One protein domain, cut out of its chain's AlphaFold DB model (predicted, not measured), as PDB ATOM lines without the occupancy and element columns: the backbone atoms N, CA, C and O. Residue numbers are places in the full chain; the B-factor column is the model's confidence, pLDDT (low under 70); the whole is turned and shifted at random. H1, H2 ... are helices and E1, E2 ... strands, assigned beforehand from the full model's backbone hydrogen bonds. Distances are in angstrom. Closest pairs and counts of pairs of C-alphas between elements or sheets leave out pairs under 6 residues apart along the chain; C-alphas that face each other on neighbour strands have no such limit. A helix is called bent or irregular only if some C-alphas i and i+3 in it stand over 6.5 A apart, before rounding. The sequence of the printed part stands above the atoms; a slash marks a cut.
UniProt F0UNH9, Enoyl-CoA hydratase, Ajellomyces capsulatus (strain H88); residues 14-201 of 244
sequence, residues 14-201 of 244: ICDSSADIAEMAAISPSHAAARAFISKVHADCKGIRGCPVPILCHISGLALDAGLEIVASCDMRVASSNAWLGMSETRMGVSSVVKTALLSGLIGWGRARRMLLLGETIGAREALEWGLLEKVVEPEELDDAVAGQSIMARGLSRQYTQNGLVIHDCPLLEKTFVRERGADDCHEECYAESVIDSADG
ATOM      1  N   ILE A  14     464.845 573.681 398.887       68.56
ATOM      2  CA  ILE A  14     466.160 573.968 399.478       68.56
ATOM      3  C   ILE A  14     467.204 573.097 398.775       68.56
ATOM      4  O   ILE A  14     466.986 571.897 398.613       68.56
ATOM      5  N   CYS A  15     468.303 573.707 398.334       71.00
ATOM      6  CA  CYS A  15     469.431 573.030 397.698       71.00
ATOM      7  C   CYS A  15     470.691 573.201 398.551       71.00
ATOM      8  O   CYS A  15     471.131 574.325 398.771       71.00
ATOM      9  N   ASP A  16     471.274 572.095 399.008       74.56
ATOM     10  CA  ASP A  16     472.564 572.094 399.695       74.56
ATOM     11  C   ASP A  16     473.700 572.082 398.668       74.56
ATOM     12  O   ASP A  16     473.663 571.315 397.705       74.56
ATOM     13  N   SER A  17     474.708 572.940 398.833       66.88
ATOM     14  CA  SER A  17     475.816 573.048 397.860       66.88
ATOM     15  C   SER A  17     477.209 573.035 398.488       66.88
ATOM     16  O   SER A  17     478.172 573.521 397.895       66.88
ATOM     17  N   SER A  18     477.337 572.461 399.683       61.44
ATOM     18  CA  SER A  18     478.638 572.223 400.306       61.44
ATOM     19  C   SER A  18     479.362 571.051 399.637       61.44
ATOM     20  O   SER A  18     478.827 569.945 399.587       61.44
ATOM     21  N   ALA A  19     480.581 571.283 399.157       60.22
ATOM     22  CA  ALA A  19     481.451 570.254 398.609       60.22
ATOM     23  C   ALA A  19     482.175 569.500 399.736       60.22
ATOM     24  O   ALA A  19     482.827 570.116 400.585       60.22
ATOM     25  N   ASP A  20     482.108 568.169 399.712       53.50
ATOM     26  CA  ASP A  20     483.004 567.323 400.495       53.50
ATOM     27  C   ASP A  20     484.301 567.105 399.701       53.50
ATOM     28  O   ASP A  20     484.324 566.444 398.658       53.50
ATOM     29  N   ILE A  21     485.408 567.670 400.190       53.41
ATOM     30  CA  ILE A  21     486.737 567.522 399.574       53.41
ATOM     31  C   ILE A  21     487.115 566.034 399.435       53.41
ATOM     32  O   ILE A  21     487.809 565.658 398.487       53.41
ATOM     33  N   ALA A  22     486.650 565.172 400.349       46.72
ATOM     34  CA  ALA A  22     486.919 563.738 400.292       46.72
ATOM     35  C   ALA A  22     486.214 563.056 399.109       46.72
ATOM     36  O   ALA A  22     486.765 562.120 398.527       46.72
ATOM     37  N   GLU A  23     485.035 563.542 398.716       53.44
ATOM     38  CA  GLU A  23     484.277 563.020 397.576       53.44
ATOM     39  C   GLU A  23     484.960 563.377 396.245       53.44
ATOM     40  O   GLU A  23     485.079 562.531 395.358       53.44
ATOM     41  N   MET A  24     485.520 564.590 396.138       53.47
ATOM     42  CA  MET A  24     486.284 565.020 394.958       53.47
ATOM     43  C   MET A  24     487.577 564.211 394.767       53.47
ATOM     44  O   MET A  24     487.937 563.869 393.641       53.47
ATOM     45  N   ALA A  25     488.261 563.852 395.860       54.62
ATOM     46  CA  ALA A  25     489.488 563.053 395.818       54.62
ATOM     47  C   ALA A  25     489.264 561.589 395.383       54.62
ATOM     48  O   ALA A  25     490.217 560.906 395.006       54.62
ATOM     49  N   ALA A  26     488.021 561.100 395.437       53.94
ATOM     50  CA  ALA A  26     487.661 559.722 395.109       53.94
ATOM     51  C   ALA A  26     487.304 559.509 393.623       53.94
ATOM     52  O   ALA A  26     487.076 558.369 393.204       53.94
ATOM     53  N   ILE A  27     487.252 560.573 392.812       59.97
ATOM     54  CA  ILE A  27     486.909 560.468 391.390       59.97
ATOM     55  C   ILE A  27     488.049 559.774 390.636       59.97
ATOM     56  O   ILE A  27     489.194 560.221 390.614       59.97
ATOM     57  N   SER A  28     487.717 558.654 389.991       53.56
ATOM     58  CA  SER A  28     488.647 557.899 389.150       53.56
ATOM     59  C   SER A  28     489.175 558.768 387.996       53.56
ATOM     60  O   SER A  28     488.362 559.368 387.286       53.56
ATOM     61  N   PRO A  29     490.497 558.797 387.731       63.06
ATOM     62  CA  PRO A  29     491.117 559.630 386.698       63.06
ATOM     63  C   PRO A  29     490.939 559.027 385.290       63.06
ATOM     64  O   PRO A  29     491.894 558.841 384.540       63.06
ATOM     65  N   SER A  30     489.709 558.665 384.924       72.38
ATOM     66  CA  SER A  30     489.366 558.152 383.594       72.38
ATOM     67  C   SER A  30     488.433 559.115 382.868       72.38
ATOM     68  O   SER A  30     487.574 559.743 383.486       72.38
ATOM     69  N   HIS A  31     488.542 559.189 381.539       66.31
ATOM     70  CA  HIS A  31     487.687 560.067 380.731       66.31
ATOM     71  C   HIS A  31     486.204 559.738 380.891       66.31
ATOM     72  O   HIS A  31     485.365 560.632 380.920       66.31
ATOM     73  N   ALA A  32     485.874 558.449 381.006       73.12
ATOM     74  CA  ALA A  32     484.500 558.005 381.192       73.12
ATOM     75  C   ALA A  32     483.927 558.489 382.534       73.12
ATOM     76  O   ALA A  32     482.787 558.946 382.576       73.12
ATOM     77  N   ALA A  33     484.720 558.433 383.610       71.31
ATOM     78  CA  ALA A  33     484.311 558.924 384.924       71.31
ATOM     79  C   ALA A  33     484.181 560.454 384.946       71.31
ATOM     80  O   ALA A  33     483.175 560.965 385.432       71.31
ATOM     81  N   ALA A  34     485.141 561.175 384.355       72.06
ATOM     82  CA  ALA A  34     485.079 562.630 384.231       72.06
ATOM     83  C   ALA A  34     483.843 563.071 383.431       72.06
ATOM     84  O   ALA A  34     483.076 563.910 383.895       72.06
ATOM     85  N   ARG A  35     483.585 562.441 382.276       73.44
ATOM     86  CA  ARG A  35     482.396 562.724 381.463       73.44
ATOM     87  C   ARG A  35     481.106 562.482 382.237       73.44
ATOM     88  O   ARG A  35     480.246 563.353 382.261       73.44
ATOM     89  N   ALA A  36     480.987 561.335 382.903       78.19
ATOM     90  CA  ALA A  36     479.803 561.013 383.694       78.19
ATOM     91  C   ALA A  36     479.559 562.031 384.821       78.19
ATOM     92  O   ALA A  36     478.413 562.410 385.061       78.19
ATOM     93  N   PHE A  37     480.623 562.499 385.481       77.81
ATOM     94  CA  PHE A  37     480.534 563.530 386.512       77.81
ATOM     95  C   PHE A  37     480.005 564.857 385.947       77.81
ATOM     96  O   PHE A  37     479.031 565.392 386.466       77.81
ATOM     97  N   ILE A  38     480.568 565.348 384.842       74.81
ATOM     98  CA  ILE A  38     480.136 566.609 384.212       74.81
ATOM     99  C   ILE A  38     478.692 566.513 383.733       74.81
ATOM    100  O   ILE A  38     477.901 567.411 384.004       74.81
ATOM    101  N   SER A  39     478.324 565.424 383.046       79.75
ATOM    102  CA  SER A  39     476.954 565.231 382.566       79.75
ATOM    103  C   SER A  39     475.964 565.217 383.734       79.75
ATOM    104  O   SER A  39     474.857 565.743 383.608       79.75
ATOM    105  N   LYS A  40     476.365 564.673 384.892       82.12
ATOM    106  CA  LYS A  40     475.572 564.739 386.123       82.12
ATOM    107  C   LYS A  40     475.445 566.177 386.631       82.12
ATOM    108  O   LYS A  40     474.322 566.621 386.837       82.12
ATOM    109  N   VAL A  41     476.546 566.918 386.778       80.44
ATOM    110  CA  VAL A  41     476.512 568.331 387.217       80.44
ATOM    111  C   VAL A  41     475.656 569.178 386.268       80.44
ATOM    112  O   VAL A  41     474.868 570.009 386.716       80.44
ATOM    113  N   HIS A  42     475.734 568.924 384.959       79.56
ATOM    114  CA  HIS A  42     474.895 569.576 383.951       79.56
ATOM    115  C   HIS A  42     473.417 569.259 384.130       79.56
ATOM    116  O   HIS A  42     472.588 570.172 384.119       79.56
ATOM    117  N   ALA A  43     473.077 567.987 384.327       82.88
ATOM    118  CA  ALA A  43     471.708 567.577 384.599       82.88
ATOM    119  C   ALA A  43     471.174 568.200 385.899       82.88
ATOM    120  O   ALA A  43     470.045 568.691 385.903       82.88
ATOM    121  N   ASP A  44     471.989 568.250 386.956       84.62
ATOM    122  CA  ASP A  44     471.633 568.847 388.246       84.62
ATOM    123  C   ASP A  44     471.362 570.356 388.085       84.62
ATOM    124  O   ASP A  44     470.276 570.832 388.420       84.62
ATOM    125  N   CYS A  45     472.280 571.106 387.462       83.31
ATOM    126  CA  CYS A  45     472.106 572.543 387.206       83.31
ATOM    127  C   CYS A  45     470.892 572.838 386.312       83.31
ATOM    128  O   CYS A  45     470.142 573.788 386.548       83.31
ATOM    129  N   LYS A  46     470.666 572.014 385.282       83.25
ATOM    130  CA  LYS A  46     469.501 572.133 384.397       83.25
ATOM    131  C   LYS A  46     468.197 571.839 385.138       83.25
ATOM    132  O   LYS A  46     467.215 572.543 384.925       83.25
ATOM    133  N   GLY A  47     468.185 570.830 386.005       81.94
ATOM    134  CA  GLY A  47     467.037 570.491 386.843       81.94
ATOM    135  C   GLY A  47     466.688 571.608 387.824       81.94
ATOM    136  O   GLY A  47     465.516 571.954 387.954       81.94
ATOM    137  N   ILE A  48     467.703 572.220 388.440       83.31
ATOM    138  CA  ILE A  48     467.551 573.386 389.319       83.31
ATOM    139  C   ILE A  48     466.909 574.541 388.545       83.31
ATOM    140  O   ILE A  48     465.842 575.025 388.915       83.31
ATOM    141  N   ARG A  49     467.490 574.925 387.405       83.06
ATOM    142  CA  ARG A  49     466.979 576.057 386.614       83.06
ATOM    143  C   ARG A  49     465.612 575.801 385.978       83.06
ATOM    144  O   ARG A  49     464.877 576.743 385.706       83.06
ATOM    145  N   GLY A  50     465.265 574.538 385.739       77.69
ATOM    146  CA  GLY A  50     463.954 574.125 385.242       77.69
ATOM    147  C   GLY A  50     462.888 573.984 386.331       77.69
ATOM    148  O   GLY A  50     461.763 573.579 386.026       77.69
ATOM    149  N   CYS A  51     463.213 574.262 387.596       76.94
ATOM    150  CA  CYS A  51     462.277 574.081 388.694       76.94
ATOM    151  C   CYS A  51     461.116 575.092 388.603       76.94
ATOM    152  O   CYS A  51     461.342 576.295 388.459       76.94
ATOM    153  N   PRO A  52     459.848 574.644 388.707       70.00
ATOM    154  CA  PRO A  52     458.680 575.527 388.614       70.00
ATOM    155  C   PRO A  52     458.417 576.340 389.894       70.00
ATOM    156  O   PRO A  52     457.449 577.104 389.961       70.00
ATOM    157  N   VAL A  53     459.232 576.136 390.929       75.62
ATOM    158  CA  VAL A  53     459.193 576.861 392.199       75.62
ATOM    159  C   VAL A  53     460.594 577.389 392.519       75.62
ATOM    160  O   VAL A  53     461.564 576.754 392.109       75.62
ATOM    161  N   PRO A  54     460.718 578.507 393.259       78.75
ATOM    162  CA  PRO A  54     462.019 579.050 393.623       78.75
ATOM    163  C   PRO A  54     462.897 578.041 394.363       78.75
ATOM    164  O   PRO A  54     462.427 577.334 395.265       78.75
ATOM    165  N   ILE A  55     464.183 578.043 394.032       83.69
ATOM    166  CA  ILE A  55     465.223 577.285 394.716       83.69
ATOM    167  C   ILE A  55     466.074 578.224 395.563       83.69
ATOM    168  O   ILE A  55     466.701 579.165 395.073       83.69
ATOM    169  N   LEU A  56     466.119 577.920 396.856       87.00
ATOM    170  CA  LEU A  56     466.948 578.589 397.840       87.00
ATOM    171  C   LEU A  56     468.154 577.708 398.169       87.00
ATOM    172  O   LEU A  56     468.005 576.599 398.679       87.00
ATOM    173  N   CYS A  57     469.347 578.206 397.890       92.81
ATOM    174  CA  CYS A  57     470.592 577.532 398.204       92.81
ATOM    175  C   CYS A  57     470.972 577.759 399.673       92.81
ATOM    176  O   CYS A  57     471.012 578.902 400.142       92.81
ATOM    177  N   HIS A  58     471.256 576.662 400.368       92.75
ATOM    178  CA  HIS A  58     471.783 576.599 401.722       92.75
ATOM    179  C   HIS A  58     473.283 576.257 401.652       92.75
ATOM    180  O   HIS A  58     473.678 575.206 401.138       92.75
ATOM    181  N   ILE A  59     474.136 577.173 402.127       94.69
ATOM    182  CA  ILE A  59     475.598 577.076 401.984       94.69
ATOM    183  C   ILE A  59     476.253 577.102 403.367       94.69
ATOM    184  O   ILE A  59     476.583 578.159 403.905       94.69
ATOM    185  N   SER A  60     476.464 575.926 403.946       91.19
ATOM    186  CA  SER A  60     477.047 575.762 405.286       91.19
ATOM    187  C   SER A  60     478.577 575.852 405.331       91.19
ATOM    188  O   SER A  60     479.149 575.938 406.415       91.19
ATOM    189  N   GLY A  61     479.255 575.831 404.178       88.81
ATOM    190  CA  GLY A  61     480.714 575.750 404.121       88.81
ATOM    191  C   GLY A  61     481.293 575.999 402.729       88.81
ATOM    192  O   GLY A  61     481.033 577.026 402.107       88.81
ATOM    193  N   LEU A  62     482.137 575.084 402.252       89.12
ATOM    194  CA  LEU A  62     482.846 575.237 400.981       89.12
ATOM    195  C   LEU A  62     481.917 574.991 399.790       89.12
ATOM    196  O   LEU A  62     481.342 573.917 399.691       89.12
ATOM    197  N   ALA A  63     481.834 575.930 398.855       90.19
ATOM    198  CA  ALA A  63     481.182 575.755 397.560       90.19
ATOM    199  C   ALA A  63     482.210 576.010 396.452       90.19
ATOM    200  O   ALA A  63     482.396 577.139 395.991       90.19
ATOM    201  N   LEU A  64     482.930 574.957 396.074       86.88
ATOM    202  CA  LEU A  64     484.007 575.018 395.088       86.88
ATOM    203  C   LEU A  64     483.584 574.342 393.788       86.88
ATOM    204  O   LEU A  64     482.847 573.356 393.823       86.88
ATOM    205  N   ASP A  65     484.080 574.861 392.668       85.44
ATOM    206  CA  ASP A  65     484.000 574.225 391.353       85.44
ATOM    207  C   ASP A  65     482.539 573.869 391.004       85.44
ATOM    208  O   ASP A  65     481.669 574.744 391.058       85.44
ATOM    209  N   ALA A  66     482.218 572.596 390.755       82.81
ATOM    210  CA  ALA A  66     480.846 572.143 390.506       82.81
ATOM    211  C   ALA A  66     479.833 572.581 391.590       82.81
ATOM    212  O   ALA A  66     478.677 572.874 391.281       82.81
ATOM    213  N   GLY A  67     480.251 572.680 392.857       86.19
ATOM    214  CA  GLY A  67     479.410 573.197 393.939       86.19
ATOM    215  C   GLY A  67     479.051 574.672 393.746       86.19
ATOM    216  O   GLY A  67     477.907 575.065 393.962       86.19
ATOM    217  N   LEU A  68     479.990 575.488 393.256       89.75
ATOM    218  CA  LEU A  68     479.722 576.885 392.908       89.75
ATOM    219  C   LEU A  68     478.783 577.006 391.697       89.75
ATOM    220  O   LEU A  68     477.980 577.936 391.628       89.75
ATOM    221  N   GLU A  69     478.848 576.071 390.752       87.25
ATOM    222  CA  GLU A  69     477.940 576.032 389.597       87.25
ATOM    223  C   GLU A  69     476.495 575.715 390.011       87.25
ATOM    224  O   GLU A  69     475.548 576.325 389.499       87.25
ATOM    225  N   ILE A  70     476.321 574.837 391.002       88.75
ATOM    226  CA  ILE A  70     475.025 574.561 391.634       88.75
ATOM    227  C   ILE A  70     474.519 575.807 392.379       88.75
ATOM    228  O   ILE A  70     473.381 576.230 392.157       88.75
ATOM    229  N   VAL A  71     475.374 576.460 393.179       92.06
ATOM    230  CA  VAL A  71     475.058 577.734 393.861       92.06
ATOM    231  C   VAL A  71     474.576 578.789 392.859       92.06
ATOM    232  O   VAL A  71     473.546 579.432 393.072       92.06
ATOM    233  N   ALA A  72     475.296 578.957 391.747       90.50
ATOM    234  CA  ALA A  72     474.973 579.934 390.710       90.50
ATOM    235  C   ALA A  72     473.683 579.599 389.942       90.50
ATOM    236  O   ALA A  72     473.058 580.494 389.371       90.50
ATOM    237  N   SER A  73     473.285 578.326 389.925       88.94
ATOM    238  CA  SER A  73     472.065 577.862 389.263       88.94
ATOM    239  C   SER A  73     470.800 578.095 390.090       88.94
ATOM    240  O   SER A  73     469.721 578.116 389.507       88.94
ATOM    241  N   CYS A  74     470.915 578.274 391.410       89.44
ATOM    242  CA  CYS A  74     469.780 578.542 392.296       89.44
ATOM    243  C   CYS A  74     469.225 579.968 392.114       89.44
ATOM    244  O   CYS A  74     469.931 580.874 391.667       89.44
ATOM    245  N   ASP A  75     467.980 580.210 392.528       85.94
ATOM    246  CA  ASP A  75     467.377 581.546 392.455       85.94
ATOM    247  C   ASP A  75     467.944 582.480 393.533       85.94
ATOM    248  O   ASP A  75     468.316 583.623 393.257       85.94
ATOM    249  N   MET A  76     468.050 581.975 394.764       88.81
ATOM    250  CA  MET A  76     468.515 582.712 395.943       88.81
ATOM    251  C   MET A  76     469.547 581.895 396.717       88.81
ATOM    252  O   MET A  76     469.514 580.668 396.682       88.81
ATOM    253  N   ARG A  77     470.447 582.556 397.445       93.75
ATOM    254  CA  ARG A  77     471.571 581.948 398.164       93.75
ATOM    255  C   ARG A  77     471.728 582.558 399.555       93.75
ATOM    256  O   ARG A  77     471.842 583.775 399.717       93.75
ATOM    257  N   VAL A  78     471.774 581.690 400.561       94.38
ATOM    258  CA  VAL A  78     472.075 582.042 401.952       94.38
ATOM    259  C   VAL A  78     473.265 581.214 402.402       94.38
ATOM    260  O   VAL A  78     473.269 579.994 402.235       94.38
ATOM    261  N   ALA A  79     474.266 581.874 402.974       96.12
ATOM    262  CA  ALA A  79     475.474 581.204 403.427       96.12
ATOM    263  C   ALA A  79     475.785 581.457 404.897       96.12
ATOM    264  O   ALA A  79     475.447 582.499 405.461       96.12
ATOM    265  N   SER A  80     476.503 580.509 405.484       96.75
ATOM    266  CA  SER A  80     477.218 580.694 406.737       96.75
ATOM    267  C   SER A  80     478.378 581.687 406.566       96.75
ATOM    268  O   SER A  80     479.001 581.770 405.502       96.75
ATOM    269  N   SER A  81     478.713 582.418 407.628       97.25
ATOM    270  CA  SER A  81     479.822 583.377 407.708       97.25
ATOM    271  C   SER A  81     481.187 582.738 407.421       97.25
ATOM    272  O   SER A  81     482.098 583.412 406.935       97.25
ATOM    273  N   ASN A  82     481.315 581.427 407.653       93.94
ATOM    274  CA  ASN A  82     482.519 580.635 407.398       93.94
ATOM    275  C   ASN A  82     482.589 580.023 405.981       93.94
ATOM    276  O   ASN A  82     483.534 579.284 405.691       93.94
ATOM    277  N   ALA A  83     481.621 580.310 405.104       93.81
ATOM    278  CA  ALA A  83     481.592 579.765 403.752       93.81
ATOM    279  C   ALA A  83     482.685 580.365 402.852       93.81
ATOM    280  O   ALA A  83     483.029 581.550 402.946       93.81
ATOM    281  N   TRP A  84     483.185 579.541 401.929       93.25
ATOM    282  CA  TRP A  84     484.126 579.944 400.881       93.25
ATOM    283  C   TRP A  84     483.633 579.472 399.525       93.25
ATOM    284  O   TRP A  84     483.214 578.324 399.386       93.25
ATOM    285  N   LEU A  85     483.717 580.350 398.530       93.12
ATOM    286  CA  LEU A  85     483.204 580.112 397.188       93.12
ATOM    287  C   LEU A  85     484.300 580.361 396.155       93.12
ATOM    288  O   LEU A  85     484.992 581.373 396.235       93.12
ATOM    289  N   GLY A  86     484.478 579.474 395.178       89.81
ATOM    290  CA  GLY A  86     485.545 579.652 394.188       89.81
ATOM    291  C   GLY A  86     485.607 578.602 393.088       89.81
ATOM    292  O   GLY A  86     484.950 577.574 393.169       89.81
ATOM    293  N   MET A  87     486.432 578.882 392.078       84.56
ATOM    294  CA  MET A  87     486.730 577.983 390.952       84.56
ATOM    295  C   MET A  87     488.183 577.498 391.035       84.56
ATOM    296  O   MET A  87     489.035 577.883 390.230       84.56
ATOM    297  N   SER A  88     488.506 576.728 392.072       79.88
ATOM    298  CA  SER A  88     489.866 576.259 392.358       79.88
ATOM    299  C   SER A  88     490.460 575.344 391.286       79.88
ATOM    300  O   SER A  88     491.683 575.329 391.133       79.88
ATOM    301  N   GLU A  89     489.634 574.628 390.524       73.31
ATOM    302  CA  GLU A  89     490.057 573.670 389.492       73.31
ATOM    303  C   GLU A  89     490.888 574.307 388.368       73.31
ATOM    304  O   GLU A  89     491.790 573.686 387.803       73.31
ATOM    305  N   THR A  90     490.695 575.603 388.132       71.50
ATOM    306  CA  THR A  90     491.457 576.371 387.135       71.50
ATOM    307  C   THR A  90     492.939 576.502 387.503       71.50
ATOM    308  O   THR A  90     493.789 576.601 386.619       71.50
ATOM    309  N   ARG A  91     493.293 576.389 388.795       70.25
ATOM    310  CA  ARG A  91     494.698 576.297 389.245       70.25
ATOM    311  C   ARG A  91     495.348 574.964 388.884       70.25
ATOM    312  O   ARG A  91     496.571 574.887 388.830       70.25
ATOM    313  N   MET A  92     494.539 573.938 388.639       67.19
ATOM    314  CA  MET A  92     494.971 572.606 388.215       67.19
ATOM    315  C   MET A  92     494.969 572.459 386.685       67.19
ATOM    316  O   MET A  92     495.208 571.370 386.180       67.19
ATOM    317  N   GLY A  93     494.709 573.541 385.939       63.69
ATOM    318  CA  GLY A  93     494.632 573.513 384.475       63.69
ATOM    319  C   GLY A  93     493.328 572.928 383.931       63.69
ATOM    320  O   GLY A  93     493.232 572.680 382.733       63.69
ATOM    321  N   VAL A  94     492.326 572.732 384.791       67.12
ATOM    322  CA  VAL A  94     491.006 572.230 384.412       67.12
ATOM    323  C   VAL A  94     490.082 573.422 384.170       67.12
ATOM    324  O   VAL A  94     489.939 574.297 385.025       67.12
ATOM    325  N   SER A  95     489.477 573.498 382.983       62.81
ATOM    326  CA  SER A  95     488.502 574.549 382.685       62.81
ATOM    327  C   SER A  95     487.169 574.205 383.328       62.81
ATOM    328  O   SER A  95     486.652 573.127 383.099       62.81
ATOM    329  N   SER A  96     486.548 575.145 384.027       64.12
ATOM    330  CA  SER A  96     485.176 574.971 384.504       64.12
ATOM    331  C   SER A  96     484.179 575.100 383.338       64.12
ATOM    332  O   SER A  96     484.393 575.928 382.442       64.12
ATOM    333  N   VAL A  97     483.130 574.271 383.270       60.41
ATOM    334  CA  VAL A  97     482.458 573.997 381.975       60.41
ATOM    335  C   VAL A  97     480.941 573.924 381.959       60.41
ATOM    336  O   VAL A  97     480.385 573.988 380.869       60.41
ATOM    337  N   VAL A  98     480.231 573.823 383.079       65.44
ATOM    338  CA  VAL A  98     478.804 573.477 383.000       65.44
ATOM    339  C   VAL A  98     477.898 574.711 382.959       65.44
ATOM    340  O   VAL A  98     477.068 574.843 382.060       65.44
ATOM    341  N   LYS A  99     478.046 575.620 383.921       71.06
ATOM    342  CA  LYS A  99     477.240 576.833 384.115       71.06
ATOM    343  C   LYS A  99     478.043 578.007 384.689       71.06
ATOM    344  O   LYS A  99     477.474 578.979 385.182       71.06
ATOM    345  N   THR A 100     479.363 578.007 384.531       70.75
ATOM    346  CA  THR A 100     480.251 579.140 384.878       70.75
ATOM    347  C   THR A 100     479.844 580.472 384.256       70.75
ATOM    348  O   THR A 100     480.058 581.532 384.850       70.75
ATOM    349  N   ALA A 101     479.222 580.434 383.074       77.25
ATOM    350  CA  ALA A 101     478.690 581.605 382.389       77.25
ATOM    351  C   ALA A 101     477.688 582.394 383.258       77.25
ATOM    352  O   ALA A 101     477.645 583.627 383.163       77.25
ATOM    353  N   LEU A 102     476.966 581.717 384.165       82.81
ATOM    354  CA  LEU A 102     476.008 582.331 385.090       82.81
ATOM    355  C   LEU A 102     476.665 583.336 386.037       82.81
ATOM    356  O   LEU A 102     476.063 584.363 386.356       82.81
ATOM    357  N   LEU A 103     477.923 583.108 386.435       86.44
ATOM    358  CA  LEU A 103     478.636 584.004 387.349       86.44
ATOM    359  C   LEU A 103     478.723 585.426 386.793       86.44
ATOM    360  O   LEU A 103     478.603 586.393 387.538       86.44
ATOM    361  N   SER A 104     478.876 585.582 385.477       85.88
ATOM    362  CA  SER A 104     478.940 586.913 384.867       85.88
ATOM    363  C   SER A 104     477.639 587.708 385.029       85.88
ATOM    364  O   SER A 104     477.696 588.933 385.147       85.88
ATOM    365  N   GLY A 105     476.490 587.027 385.091       84.25
ATOM    366  CA  GLY A 105     475.192 587.638 385.368       84.25
ATOM    367  C   GLY A 105     474.993 587.999 386.842       84.25
ATOM    368  O   GLY A 105     474.324 588.987 387.127       84.25
ATOM    369  N   LEU A 106     475.598 587.244 387.763       89.88
ATOM    370  CA  LEU A 106     475.457 587.444 389.212       89.88
ATOM    371  C   LEU A 106     476.431 588.494 389.761       89.88
ATOM    372  O   LEU A 106     476.030 589.428 390.446       89.88
ATOM    373  N   ILE A 107     477.718 588.364 389.433       92.38
ATOM    374  CA  ILE A 107     478.798 589.195 389.994       92.38
ATOM    375  C   ILE A 107     479.467 590.102 388.959       92.38
ATOM    376  O   ILE A 107     480.393 590.844 389.286       92.38
ATOM    377  N   GLY A 108     479.021 590.077 387.704       88.81
ATOM    378  CA  GLY A 108     479.624 590.851 386.623       88.81
ATOM    379  C   GLY A 108     480.903 590.224 386.055       88.81
ATOM    380  O   GLY A 108     481.606 589.434 386.688       88.81
ATOM    381  N   TRP A 109     481.247 590.626 384.829       87.56
ATOM    382  CA  TRP A 109     482.346 590.034 384.056       87.56
ATOM    383  C   TRP A 109     483.724 590.125 384.713       87.56
ATOM    384  O   TRP A 109     484.507 589.185 384.603       87.56
ATOM    385  N   GLY A 110     484.054 591.245 385.360       91.56
ATOM    386  CA  GLY A 110     485.385 591.443 385.945       91.56
ATOM    387  C   GLY A 110     485.677 590.453 387.074       91.56
ATOM    388  O   GLY A 110     486.717 589.799 387.070       91.56
ATOM    389  N   ARG A 111     484.726 590.304 388.000       93.81
ATOM    390  CA  ARG A 111     484.832 589.392 389.146       93.81
ATOM    391  C   ARG A 111     484.728 587.932 388.712       93.81
ATOM    392  O   ARG A 111     485.567 587.132 389.109       93.81
ATOM    393  N   ALA A 112     483.796 587.614 387.807       89.56
ATOM    394  CA  ALA A 112     483.681 586.273 387.235       89.56
ATOM    395  C   ALA A 112     484.987 585.827 386.555       89.56
ATOM    396  O   ALA A 112     485.473 584.731 386.810       89.56
ATOM    397  N   ARG A 113     485.620 586.700 385.760       88.56
ATOM    398  CA  ARG A 113     486.934 586.419 385.159       88.56
ATOM    399  C   ARG A 113     488.026 586.230 386.201       88.56
ATOM    400  O   ARG A 113     488.889 585.392 385.999       88.56
ATOM    401  N   ARG A 114     488.014 586.986 387.298       89.69
ATOM    402  CA  ARG A 114     489.004 586.833 388.372       89.69
ATOM    403  C   ARG A 114     488.902 585.442 389.008       89.69
ATOM    404  O   ARG A 114     489.917 584.763 389.120       89.69
ATOM    405  N   MET A 115     487.685 584.981 389.300       89.19
ATOM    406  CA  MET A 115     487.448 583.624 389.807       89.19
ATOM    407  C   MET A 115     487.843 582.553 388.782       89.19
ATOM    408  O   MET A 115     488.570 581.635 389.131       89.19
ATOM    409  N   LEU A 116     487.435 582.697 387.517       84.25
ATOM    410  CA  LEU A 116     487.660 581.687 386.470       84.25
ATOM    411  C   LEU A 116     489.094 581.640 385.921       84.25
ATOM    412  O   LEU A 116     489.547 580.590 385.491       84.25
ATOM    413  N   LEU A 117     489.809 582.764 385.872       84.12
ATOM    414  CA  LEU A 117     491.151 582.821 385.276       84.12
ATOM    415  C   LEU A 117     492.263 582.671 386.314       84.12
ATOM    416  O   LEU A 117     493.360 582.249 385.963       84.12
ATOM    417  N   LEU A 118     492.013 583.059 387.570       86.88
ATOM    418  CA  LEU A 118     493.008 582.993 388.653       86.88
ATOM    419  C   LEU A 118     492.713 581.873 389.661       86.88
ATOM    420  O   LEU A 118     493.457 581.687 390.630       86.88
ATOM    421  N   GLY A 119     491.594 581.172 389.478       85.06
ATOM    422  CA  GLY A 119     491.061 580.211 390.433       85.06
ATOM    423  C   GLY A 119     490.858 580.793 391.815       85.06
ATOM    424  O   GLY A 119     491.213 580.177 392.817       85.06
ATOM    425  N   GLU A 120     490.404 582.040 391.881       88.44
ATOM    426  CA  GLU A 120     490.244 582.731 393.149       88.44
ATOM    427  C   GLU A 120     489.060 582.181 393.951       88.44
ATOM    428  O   GLU A 120     487.982 581.918 393.415       88.44
ATOM    429  N   THR A 121     489.289 582.043 395.255       91.12
ATOM    430  CA  THR A 121     488.283 581.715 396.263       91.12
ATOM    431  C   THR A 121     488.009 582.952 397.106       91.12
ATOM    432  O   THR A 121     488.951 583.566 397.612       91.12
ATOM    433  N   ILE A 122     486.738 583.281 397.296       95.56
ATOM    434  CA  ILE A 122     486.271 584.413 398.095       95.56
ATOM    435  C   ILE A 122     485.505 583.917 399.321       95.56
ATOM    436  O   ILE A 122     484.871 582.862 399.285       95.56
ATOM    437  N   GLY A 123     485.556 584.677 400.411       96.69
ATOM    438  CA  GLY A 123     484.775 584.381 401.615       96.69
ATOM    439  C   GLY A 123     483.330 584.879 401.514       96.69
ATOM    440  O   GLY A 123     483.016 585.748 400.696       96.69
ATOM    441  N   ALA A 124     482.461 584.394 402.404       96.38
ATOM    442  CA  ALA A 124     481.036 584.740 402.440       96.38
ATOM    443  C   ALA A 124     480.762 586.258 402.429       96.38
ATOM    444  O   ALA A 124     479.910 586.732 401.679       96.38
ATOM    445  N   ARG A 125     481.519 587.049 403.205       97.19
ATOM    446  CA  ARG A 125     481.358 588.516 403.242       97.19
ATOM    447  C   ARG A 125     481.640 589.171 401.887       97.19
ATOM    448  O   ARG A 125     480.878 590.028 401.455       97.19
ATOM    449  N   GLU A 126     482.718 588.773 401.217       97.75
ATOM    450  CA  GLU A 126     483.058 589.309 399.894       97.75
ATOM    451  C   GLU A 126     482.023 588.871 398.850       97.75
ATOM    452  O   GLU A 126     481.589 589.676 398.032       97.75
ATOM    453  N   ALA A 127     481.549 587.626 398.928       96.94
ATOM    454  CA  ALA A 127     480.488 587.118 398.065       96.94
ATOM    455  C   ALA A 127     479.158 587.884 398.245       96.94
ATOM    456  O   ALA A 127     478.489 588.181 397.253       96.94
ATOM    457  N   LEU A 128     478.808 588.275 399.476       97.62
ATOM    458  CA  LEU A 128     477.677 589.166 399.763       97.62
ATOM    459  C   LEU A 128     477.880 590.553 399.133       97.62
ATOM    460  O   LEU A 128     477.002 591.052 398.435       97.62
ATOM    461  N   GLU A 129     479.057 591.159 399.314       97.50
ATOM    462  CA  GLU A 129     479.400 592.464 398.723       97.50
ATOM    463  C   GLU A 129     479.394 592.441 397.187       97.50
ATOM    464  O   GLU A 129     479.113 593.450 396.532       97.50
ATOM    465  N   TRP A 130     479.718 591.295 396.591       96.31
ATOM    466  CA  TRP A 130     479.722 591.120 395.144       96.31
ATOM    467  C   TRP A 130     478.326 590.911 394.556       96.31
ATOM    468  O   TRP A 130     478.188 591.055 393.340       96.31
ATOM    469  N   GLY A 131     477.325 590.619 395.391       93.94
ATOM    470  CA  GLY A 131     475.974 590.249 394.969       93.94
ATOM    471  C   GLY A 131     475.831 588.773 394.591       93.94
ATOM    472  O   GLY A 131     474.837 588.402 393.979       93.94
ATOM    473  N   LEU A 132     476.813 587.930 394.934       95.00
ATOM    474  CA  LEU A 132     476.708 586.480 394.755       95.00
ATOM    475  C   LEU A 132     475.786 585.853 395.800       95.00
ATOM    476  O   LEU A 132     475.141 584.860 395.510       95.00
ATOM    477  N   LEU A 133     475.744 586.400 397.013       96.44
ATOM    478  CA  LEU A 133     474.887 585.922 398.098       96.44
ATOM    479  C   LEU A 133     473.873 587.001 398.462       96.44
ATOM    480  O   LEU A 133     474.224 588.177 398.513       96.44
ATOM    481  N   GLU A 134     472.644 586.607 398.781       95.00
ATOM    482  CA  GLU A 134     471.618 587.535 399.265       95.00
ATOM    483  C   GLU A 134     471.685 587.720 400.784       95.00
ATOM    484  O   GLU A 134     471.260 588.754 401.306       95.00
ATOM    485  N   LYS A 135     472.190 586.720 401.515       96.00
ATOM    486  CA  LYS A 135     472.306 586.780 402.973       96.00
ATOM    487  C   LYS A 135     473.461 585.927 403.488       96.00
ATOM    488  O   LYS A 135     473.675 584.811 403.023       96.00
ATOM    489  N   VAL A 136     474.157 586.458 404.489       97.62
ATOM    490  CA  VAL A 136     475.178 585.751 405.267       97.62
ATOM    491  C   VAL A 136     474.808 585.850 406.743       97.62
ATOM    492  O   VAL A 136     474.412 586.927 407.191       97.62
ATOM    493  N   VAL A 137     474.899 584.741 407.469       97.75
ATOM    494  CA  VAL A 137     474.614 584.648 408.913       97.75
ATOM    495  C   VAL A 137     475.639 583.762 409.607       97.75
ATOM    496  O   VAL A 137     476.397 583.071 408.929       97.75
ATOM    497  N   GLU A 138     475.681 583.771 410.936       97.94
ATOM    498  CA  GLU A 138     476.519 582.814 411.663       97.94
ATOM    499  C   GLU A 138     476.032 581.366 411.444       97.94
ATOM    500  O   GLU A 138     474.846 581.162 411.156       97.94
ATOM    501  N   PRO A 139     476.918 580.352 411.541       94.88
ATOM    502  CA  PRO A 139     476.575 578.961 411.238       94.88
ATOM    503  C   PRO A 139     475.336 578.457 411.985       94.88
ATOM    504  O   PRO A 139     474.522 577.733 411.418       94.88
ATOM    505  N   GLU A 140     475.172 578.863 413.245       96.12
ATOM    506  CA  GLU A 140     474.070 578.441 414.113       96.12
ATOM    507  C   GLU A 140     472.723 579.059 413.713       96.12
ATOM    508  O   GLU A 140     471.673 578.552 414.098       96.12
ATOM    509  N   GLU A 141     472.741 580.143 412.937       95.88
ATOM    510  CA  GLU A 141     471.553 580.868 412.478       95.88
ATOM    511  C   GLU A 141     471.161 580.499 411.038       95.88
ATOM    512  O   GLU A 141     470.170 581.014 410.508       95.88
ATOM    513  N   LEU A 142     471.945 579.646 410.368       91.69
ATOM    514  CA  LEU A 142     471.799 579.376 408.940       91.69
ATOM    515  C   LEU A 142     470.453 578.728 408.595       91.69
ATOM    516  O   LEU A 142     469.761 579.211 407.693       91.69
ATOM    517  N   ASP A 143     470.051 577.699 409.341       88.81
ATOM    518  CA  ASP A 143     468.774 577.006 409.132       88.81
ATOM    519  C   ASP A 143     467.583 577.959 409.303       88.81
ATOM    520  O   ASP A 143     466.682 578.012 408.458       88.81
ATOM    521  N   ASP A 144     467.614 578.787 410.350       91.06
ATOM    522  CA  ASP A 144     466.581 579.785 410.627       91.06
ATOM    523  C   ASP A 144     466.534 580.863 409.535       91.06
ATOM    524  O   ASP A 144     465.458 581.285 409.090       91.06
ATOM    525  N   ALA A 145     467.696 581.298 409.045       90.38
ATOM    526  CA  ALA A 145     467.787 582.263 407.961       90.38
ATOM    527  C   ALA A 145     467.218 581.708 406.647       90.38
ATOM    528  O   ALA A 145     466.491 582.426 405.952       90.38
ATOM    529  N   VAL A 146     467.509 580.445 406.323       88.19
ATOM    530  CA  VAL A 146     466.972 579.748 405.148       88.19
ATOM    531  C   VAL A 146     465.464 579.549 405.277       88.19
ATOM    532  O   VAL A 146     464.723 579.855 404.340       88.19
ATOM    533  N   ALA A 147     464.973 579.128 406.444       83.62
ATOM    534  CA  ALA A 147     463.542 578.999 406.703       83.62
ATOM    535  C   ALA A 147     462.813 580.345 406.538       83.62
ATOM    536  O   ALA A 147     461.777 580.418 405.866       83.62
ATOM    537  N   GLY A 148     463.385 581.427 407.073       81.81
ATOM    538  CA  GLY A 148     462.860 582.782 406.922       81.81
ATOM    539  C   GLY A 148     462.768 583.224 405.458       81.81
ATOM    540  O   GLY A 148     461.716 583.697 405.024       81.81
ATOM    541  N   GLN A 149     463.827 583.020 404.669       82.31
ATOM    542  CA  GLN A 149     463.824 583.355 403.237       82.31
ATOM    543  C   GLN A 149     462.850 582.485 402.437       82.31
ATOM    544  O   GLN A 149     462.140 582.986 401.564       82.31
ATOM    545  N   SER A 150     462.752 581.197 402.778       77.31
ATOM    546  CA  SER A 150     461.810 580.273 402.152       77.31
ATOM    547  C   SER A 150     460.375 580.768 402.292       77.31
ATOM    548  O   SER A 150     459.655 580.773 401.297       77.31
ATOM    549  N   ILE A 151     459.975 581.248 403.481       74.06
ATOM    550  CA  ILE A 151     458.642 581.818 403.748       74.06
ATOM    551  C   ILE A 151     458.373 583.050 402.876       74.06
ATOM    552  O   ILE A 151     457.292 583.153 402.292       74.06
ATOM    553  N   MET A 152     459.349 583.955 402.752       71.19
ATOM    554  CA  MET A 152     459.216 585.175 401.945       71.19
ATOM    555  C   MET A 152     459.062 584.852 400.454       71.19
ATOM    556  O   MET A 152     458.218 585.442 399.776       71.19
ATOM    557  N   ALA A 153     459.806 583.858 399.958       69.12
ATOM    558  CA  ALA A 153     459.719 583.405 398.574       69.12
ATOM    559  C   ALA A 153     458.329 582.834 398.221       69.12
ATOM    560  O   ALA A 153     457.844 583.070 397.113       69.12
ATOM    561  N   ARG A 154     457.618 582.194 399.171       65.62
ATOM    562  CA  ARG A 154     456.282 581.588 398.930       65.62
ATOM    563  C   ARG A 154     455.247 582.575 398.396       65.62
ATOM    564  O   ARG A 154     454.354 582.178 397.644       65.62
ATOM    565  N   GLY A 155     455.341 583.846 398.795       59.03
ATOM    566  CA  GLY A 155     454.429 584.897 398.340       59.03
ATOM    567  C   GLY A 155     454.527 585.156 396.833       59.03
ATOM    568  O   GLY A 155     453.508 585.396 396.186       59.03
ATOM    569  N   LEU A 156     455.735 585.037 396.274       56.34
ATOM    570  CA  LEU A 156     456.036 585.226 394.853       56.34
ATOM    571  C   LEU A 156     455.821 583.934 394.051       56.34
ATOM    572  O   LEU A 156     455.257 583.993 392.956       56.34
ATOM    573  N   SER A 157     456.165 582.763 394.609       56.00
ATOM    574  CA  SER A 157     456.015 581.456 393.940       56.00
ATOM    575  C   SER A 157     454.594 581.211 393.444       56.00
ATOM    576  O   SER A 157     454.392 580.726 392.334       56.00
ATOM    577  N   ARG A 158     453.581 581.605 394.232       54.38
ATOM    578  CA  ARG A 158     452.173 581.402 393.869       54.38
ATOM    579  C   ARG A 158     451.809 582.080 392.544       54.38
ATOM    580  O   ARG A 158     451.021 581.512 391.800       54.38
ATOM    581  N   GLN A 159     452.391 583.238 392.230       53.66
ATOM    582  CA  GLN A 159     452.133 583.942 390.968       53.66
ATOM    583  C   GLN A 159     452.858 583.303 389.777       53.66
ATOM    584  O   GLN A 159     452.273 583.208 388.699       53.66
ATOM    585  N   TYR A 160     454.098 582.836 389.952       54.69
ATOM    586  CA  TYR A 160     454.856 582.186 388.874       54.69
ATOM    587  C   TYR A 160     454.260 580.823 388.503       54.69
ATOM    588  O   TYR A 160     453.974 580.571 387.331       54.69
ATOM    589  N   THR A 161     453.956 579.987 389.503       54.44
ATOM    590  CA  THR A 161     453.391 578.649 389.283       54.44
ATOM    591  C   THR A 161     451.965 578.708 388.719       54.44
ATOM    592  O   THR A 161     451.618 577.901 387.860       54.44
ATOM    593  N   GLN A 162     451.139 579.686 389.127       53.47
ATOM    594  CA  GLN A 162     449.786 579.877 388.567       53.47
ATOM    595  C   GLN A 162     449.790 580.246 387.080       53.47
ATOM    596  O   GLN A 162     448.835 579.933 386.375       53.47
ATOM    597  N   ASN A 163     450.862 580.882 386.607       51.59
ATOM    598  CA  ASN A 163     451.015 581.304 385.219       51.59
ATOM    599  C   ASN A 163     451.832 580.313 384.370       51.59
ATOM    600  O   ASN A 163     452.055 580.577 383.191       51.59
ATOM    601  N   GLY A 164     452.284 579.189 384.945       52.44
ATOM    602  CA  GLY A 164     453.099 578.191 384.242       52.44
ATOM    603  C   GLY A 164     454.472 578.708 383.797       52.44
ATOM    604  O   GLY A 164     455.032 578.187 382.837       52.44
ATOM    605  N   LEU A 165     454.996 579.745 384.457       50.91
ATOM    606  CA  LEU A 165     456.283 580.360 384.135       50.91
ATOM    607  C   LEU A 165     457.384 579.727 384.990       50.91
ATOM    608  O   LEU A 165     457.308 579.763 386.218       50.91
ATOM    609  N   VAL A 166     458.422 579.200 384.342       55.94
ATOM    610  CA  VAL A 166     459.705 578.918 385.002       55.94
ATOM    611  C   VAL A 166     460.389 580.261 385.250       55.94
ATOM    612  O   VAL A 166     460.399 581.114 384.363       55.94
ATOM    613  N   ILE A 167     460.930 580.479 386.450       63.97
ATOM    614  CA  ILE A 167     461.492 581.781 386.853       63.97
ATOM    615  C   ILE A 167     462.608 582.203 385.891       63.97
ATOM    616  O   ILE A 167     462.611 583.334 385.406       63.97
ATOM    617  N   HIS A 168     463.493 581.270 385.542       59.56
ATOM    618  CA  HIS A 168     464.600 581.519 384.622       59.56
ATOM    619  C   HIS A 168     464.179 581.719 383.157       59.56
ATOM    620  O   HIS A 168     464.860 582.460 382.454       59.56
ATOM    621  N   ASP A 169     463.044 581.155 382.728       51.91
ATOM    622  CA  ASP A 169     462.491 581.336 381.372       51.91
ATOM    623  C   ASP A 169     461.397 582.420 381.326       51.91
ATOM    624  O   ASP A 169     460.650 582.538 380.353       51.91
ATOM    625  N   CYS A 170     461.244 583.209 382.397       47.03
ATOM    626  CA  CYS A 170     460.200 584.218 382.478       47.03
ATOM    627  C   CYS A 170     460.545 585.420 381.575       47.03
ATOM    628  O   CYS A 170     461.471 586.177 381.895       47.03
ATOM    629  N   PRO A 171     459.755 585.718 380.520       43.88
ATOM    630  CA  PRO A 171     460.054 586.804 379.575       43.88
ATOM    631  C   PRO A 171     460.069 588.202 380.215       43.88
ATOM    632  O   PRO A 171     460.571 589.169 379.638       43.88
ATOM    633  N   LEU A 172     459.482 588.335 381.412       42.50
ATOM    634  CA  LEU A 172     459.496 589.566 382.201       42.50
ATOM    635  C   LEU A 172     460.859 589.819 382.864       42.50
ATOM    636  O   LEU A 172     461.224 590.979 383.045       42.50
ATOM    637  N   LEU A 173     461.619 588.763 383.178       46.56
ATOM    638  CA  LEU A 173     462.989 588.848 383.700       46.56
ATOM    639  C   LEU A 173     464.027 588.918 382.566       46.56
ATOM    640  O   LEU A 173     465.019 589.642 382.687       46.56
ATOM    641  N   GLU A 174     463.758 588.278 381.422       38.19
ATOM    642  CA  GLU A 174     464.639 588.259 380.237       38.19
ATOM    643  C   GLU A 174     464.952 589.639 379.640       38.19
ATOM    644  O   GLU A 174     465.989 589.818 379.005       38.19
ATOM    645  N   LYS A 175     464.109 590.659 379.853       31.64
ATOM    646  CA  LYS A 175     464.438 592.028 379.405       31.64
ATOM    647  C   LYS A 175     465.645 592.633 380.137       31.64
ATOM    648  O   LYS A 175     466.153 593.659 379.690       31.64
ATOM    649  N   THR A 176     466.108 591.999 381.216       33.75
ATOM    650  CA  THR A 176     467.174 592.504 382.095       33.75
ATOM    651  C   THR A 176     468.419 591.607 382.105       33.75
ATOM    652  O   THR A 176     469.506 592.099 382.401       33.75
ATOM    653  N   PHE A 177     468.302 590.323 381.742       33.56
ATOM    654  CA  PHE A 177     469.401 589.353 381.803       33.56
ATOM    655  C   PHE A 177     469.846 588.870 380.417       33.56
ATOM    656  O   PHE A 177     469.051 588.657 379.505       33.56
ATOM    657  N   VAL A 178     471.165 588.751 380.252       35.47
ATOM    658  CA  VAL A 178     471.850 588.427 378.996       35.47
ATOM    659  C   VAL A 178     471.347 587.099 378.427       35.47
ATOM    660  O   VAL A 178     471.360 586.071 379.092       35.47
ATOM    661  N   ARG A 179     470.945 587.134 377.156       35.22
ATOM    662  CA  ARG A 179     470.505 585.984 376.366       35.22
ATOM    663  C   ARG A 179     471.614 584.923 376.282       35.22
ATOM    664  O   ARG A 179     472.548 585.090 375.495       35.22
ATOM    665  N   GLU A 180     471.479 583.827 377.028       44.69
ATOM    666  CA  GLU A 180     472.257 582.591 376.853       44.69
ATOM    667  C   GLU A 180     471.890 581.962 375.499       44.69
ATOM    668  O   GLU A 180     471.006 581.118 375.394       44.69
ATOM    669  N   ARG A 181     472.504 582.415 374.401       32.47
ATOM    670  CA  ARG A 181     472.382 581.727 373.107       32.47
ATOM    671  C   ARG A 181     473.638 580.903 372.847       32.47
ATOM    672  O   ARG A 181     474.670 581.471 372.514       32.47
ATOM    673  N   GLY A 182     473.497 579.578 372.920       35.09
ATOM    674  CA  GLY A 182     474.389 578.620 372.253       35.09
ATOM    675  C   GLY A 182     475.574 578.080 373.056       35.09
ATOM    676  O   GLY A 182     476.466 577.502 372.447       35.09
ATOM    677  N   ALA A 183     475.605 578.260 374.379       40.53
ATOM    678  CA  ALA A 183     476.673 577.717 375.221       40.53
ATOM    679  C   ALA A 183     476.493 576.208 375.494       40.53
ATOM    680  O   ALA A 183     477.455 575.457 375.390       40.53
ATOM    681  N   ASP A 184     475.258 575.749 375.729       37.09
ATOM    682  CA  ASP A 184     474.967 574.399 376.246       37.09
ATOM    683  C   ASP A 184     475.521 573.227 375.400       37.09
ATOM    684  O   ASP A 184     475.855 572.192 375.968       37.09
ATOM    685  N   ASP A 185     475.700 573.392 374.083       34.94
ATOM    686  CA  ASP A 185     476.149 572.310 373.187       34.94
ATOM    687  C   ASP A 185     477.683 572.221 373.013       34.94
ATOM    688  O   ASP A 185     478.181 571.220 372.504       34.94
ATOM    689  N   CYS A 186     478.460 573.236 373.418       34.75
ATOM    690  CA  CYS A 186     479.915 573.284 373.165       34.75
ATOM    691  C   CYS A 186     480.780 572.769 374.334       34.75
ATOM    692  O   CYS A 186     482.002 572.723 374.212       34.75
ATOM    693  N   HIS A 187     480.187 572.421 375.480       50.34
ATOM    694  CA  HIS A 187     480.933 572.288 376.737       50.34
ATOM    695  C   HIS A 187     481.438 570.873 377.065       50.34
ATOM    696  O   HIS A 187     482.527 570.746 377.626       50.34
ATOM    697  N   GLU A 188     480.708 569.810 376.700       43.34
ATOM    698  CA  GLU A 188     481.110 568.429 377.039       43.34
ATOM    699  C   GLU A 188     482.383 567.974 376.305       43.34
ATOM    700  O   GLU A 188     483.245 567.338 376.913       43.34
ATOM    701  N   GLU A 189     482.516 568.292 375.012       40.88
ATOM    702  CA  GLU A 189     483.678 567.882 374.204       40.88
ATOM    703  C   GLU A 189     484.938 568.680 374.575       40.88
ATOM    704  O   GLU A 189     485.988 568.081 374.805       40.88
ATOM    705  N   CYS A 190     484.830 570.006 374.742       40.03
ATOM    706  CA  CYS A 190     485.970 570.852 375.113       40.03
ATOM    707  C   CYS A 190     486.554 570.513 376.496       40.03
ATOM    708  O   CYS A 190     487.765 570.619 376.691       40.03
ATOM    709  N   TYR A 191     485.728 570.081 377.458       45.94
ATOM    710  CA  TYR A 191     486.239 569.668 378.767       45.94
ATOM    711  C   TYR A 191     486.997 568.349 378.703       45.94
ATOM    712  O   TYR A 191     488.090 568.241 379.262       45.94
ATOM    713  N   ALA A 192     486.397 567.351 378.042       44.00
ATOM    714  CA  ALA A 192     486.973 566.021 377.936       44.00
ATOM    715  C   ALA A 192     488.370 566.083 377.314       44.00
ATOM    716  O   ALA A 192     489.226 565.329 377.747       44.00
ATOM    717  N   GLU A 193     488.615 567.011 376.383       43.12
ATOM    718  CA  GLU A 193     489.945 567.287 375.832       43.12
ATOM    719  C   GLU A 193     490.866 568.022 376.831       43.12
ATOM    720  O   GLU A 193     492.011 567.615 377.024       43.12
ATOM    721  N   SER A 194     490.375 569.047 377.543       41.09
ATOM    722  CA  SER A 194     491.193 569.838 378.484       41.09
ATOM    723  C   SER A 194     491.707 569.065 379.710       41.09
ATOM    724  O   SER A 194     492.828 569.302 380.165       41.09
ATOM    725  N   VAL A 195     490.934 568.100 380.229       43.47
ATOM    726  CA  VAL A 195     491.371 567.242 381.348       43.47
ATOM    727  C   VAL A 195     492.567 566.375 380.947       43.47
ATOM    728  O   VAL A 195     493.433 566.111 381.779       43.47
ATOM    729  N   ILE A 196     492.660 565.980 379.677       45.59
ATOM    730  CA  ILE A 196     493.755 565.154 379.145       45.59
ATOM    731  C   ILE A 196     495.031 565.980 379.052       45.59
ATOM    732  O   ILE A 196     496.065 565.576 379.574       45.59
ATOM    733  N   ASP A 197     494.939 567.171 378.462       36.88
ATOM    734  CA  ASP A 197     496.087 568.064 378.277       36.88
ATOM    735  C   ASP A 197     496.663 568.556 379.618       36.88
ATOM    736  O   ASP A 197     497.876 568.753 379.748       36.88
ATOM    737  N   SER A 198     495.815 568.709 380.645       39.22
ATOM    738  CA  SER A 198     496.260 569.073 381.997       39.22
ATOM    739  C   SER A 198     497.052 567.951 382.693       39.22
ATOM    740  O   SER A 198     497.980 568.243 383.452       39.22
ATOM    741  N   ALA A 199     496.769 566.677 382.382       39.69
ATOM    742  CA  ALA A 199     497.551 565.533 382.858       39.69
ATOM    743  C   ALA A 199     498.949 565.453 382.207       39.69
ATOM    744  O   ALA A 199     499.870 564.910 382.818       39.69
ATOM    745  N   ASP A 200     499.124 566.054 381.022       35.72
ATOM    746  CA  ASP A 200     500.386 566.103 380.268       35.72
ATOM    747  C   ASP A 200     501.176 567.424 380.448       35.72
ATOM    748  O   ASP A 200     502.251 567.606 379.867       35.72
ATOM    749  N   GLY A 201     500.710 568.336 381.312       30.45
ATOM    750  CA  GLY A 201     501.487 569.489 381.788       30.45
ATOM    751  C   GLY A 201     501.560 570.710 380.857       30.45
ATOM    752  O   GLY A 201     502.476 571.525 381.009       30.45
TER     753      GLY A 201
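This is residues 14 to 201 of the 244 residues of the protein "Enoyl-CoA hydratase" of Ajellomyces capsulatus (strain H88) (UniProt F0UNH9). A small parallel sheet of four strands, E1 E2 E4 E7, lies between the long helix H8 on one face and H3 and H7 on the other. A second small sheet, E3 E5 E6, shares H3 and H7 with it; H2 and H5 pack on H3, which lies near the middle of the domain, and the last helix, H10, packs on H2. The 188 printed residues hold ten named helices and seven named strands, in the order E1 H1 H2 E2 E3 H3 E4 E5 H4 H5 H6 E6 H7 E7 H8 H9 H10, and the class is mixed, helices and strands. The whole is compact, with a radius of gyration of the C-alphas of 16.7 A and spans of 53 by 37 by 30 A.

The largest sheet runs E1 (residues 14 to 16), E2 (55 to 59), E4 (76 to 80), E7 (135 to 137), all parallel. N 15 and O 56 of E1 and E2 are 2.9 A apart, N 57 and O 76 of E2 and E4 2.7 A, and N 137 and O 79 of E4 and E7 3.1 A, each within hydrogen-bond range. H8 (139 to 162) is on this sheet at a height of 7.7 A, along the strands, at 3 degrees to E4 on the local plane; their closest C-alphas are those of Ser 80 and Pro 139, 4.9 A. H8 is irregular, with C-alphas 140 and 143 7.4 A apart, and has a kink of 46 degrees near residue 156. On the opposite face are H3 (66 to 73), at a height of 9.7 A and slantwise to the strands, and H7 (124 to 130), at 9.2 A, over E7 and along the strands; these are three layers, helices on both faces of a sheet. The second sheet runs E3 (62 to 64), E5 (84 to 86), E6 (121 to 123). E3 and E5 are parallel, with N 63 and O 84 2.8 A apart; E5 and E6 are antiparallel, with N 85 and O 122 2.9 A apart, both pairs within hydrogen-bond range. H3, H7 and H6 (109 to 118) are on one face of it, two layers; H3 stands up from the sheet, over E3. The closest C-alphas of E5 and H6 are those of Gly 86 and Met 115, 6.2 A. H2 (31 to 49) touches H3 with residues 41 to 49 alone, at a shallow tilt of 22 degrees, the same way, closest at the C-alphas of Cys 45 and Ile 70, 5.7 A. H10 (187 to 199) touches H2 at a steep tilt of 41 degrees, opposite ways, with residues 188 to 192 alone; their closest C-alphas are those of His 31 and Ala 192, 6.6 A. H5 (101 to 107) touches H3 at a steep tilt of 67 degrees, the same way, closest at the C-alphas of Ala 72 and Leu 102, 6.2 A. H5 and H6 touch only at the corner. H4 (88 to 92) touches H6, closest at the C-alphas of Thr 90 and Leu 116, 6.6 A. H1 (21 to 25) and H9 (171 to 174) touch no helix. E1, H1 H2 and E2 form a strand-helix-strand unit, two parallel neighbour strands joined through helices, with a right-handed crossover. Each O i to N i+4 pair is within hydrogen-bond range in H1, H2, H3, H6 and H7; in H5 2 of 3 are, in H8 14 of 20, in H10 8 of 9, in H4 0 of 1 beside 2 of 2 O i to N i+3 pairs, and H9 is too short for such a pair.

E1 begins at C-alpha 14, (466.160, 573.968, 399.478). H8 measures 35.1 A from C-alpha 139 to C-alpha 162, at (449.786, 579.877, 388.567). H2 measures 26.8 A, H10 19.0 A, E4 14.0 A, H6 13.6 A and E2 12.7 A. H10 ends at C-alpha 199, (497.551, 565.533, 382.858).

The two C-alphas farthest apart are those of Gln 162 and Gly 201, 53.2 A. The printed part has no cut. The link from H9 to H10, residues 175 to 186, is long; those from H4 to H5 and from H8 to H9 are short, and the other links are tight. The mean pLDDT of the printed part is 72.7; under 70 are residue 14, residues 17 to 29, residue 31, residues 92 to 98 and residues 153 to 201.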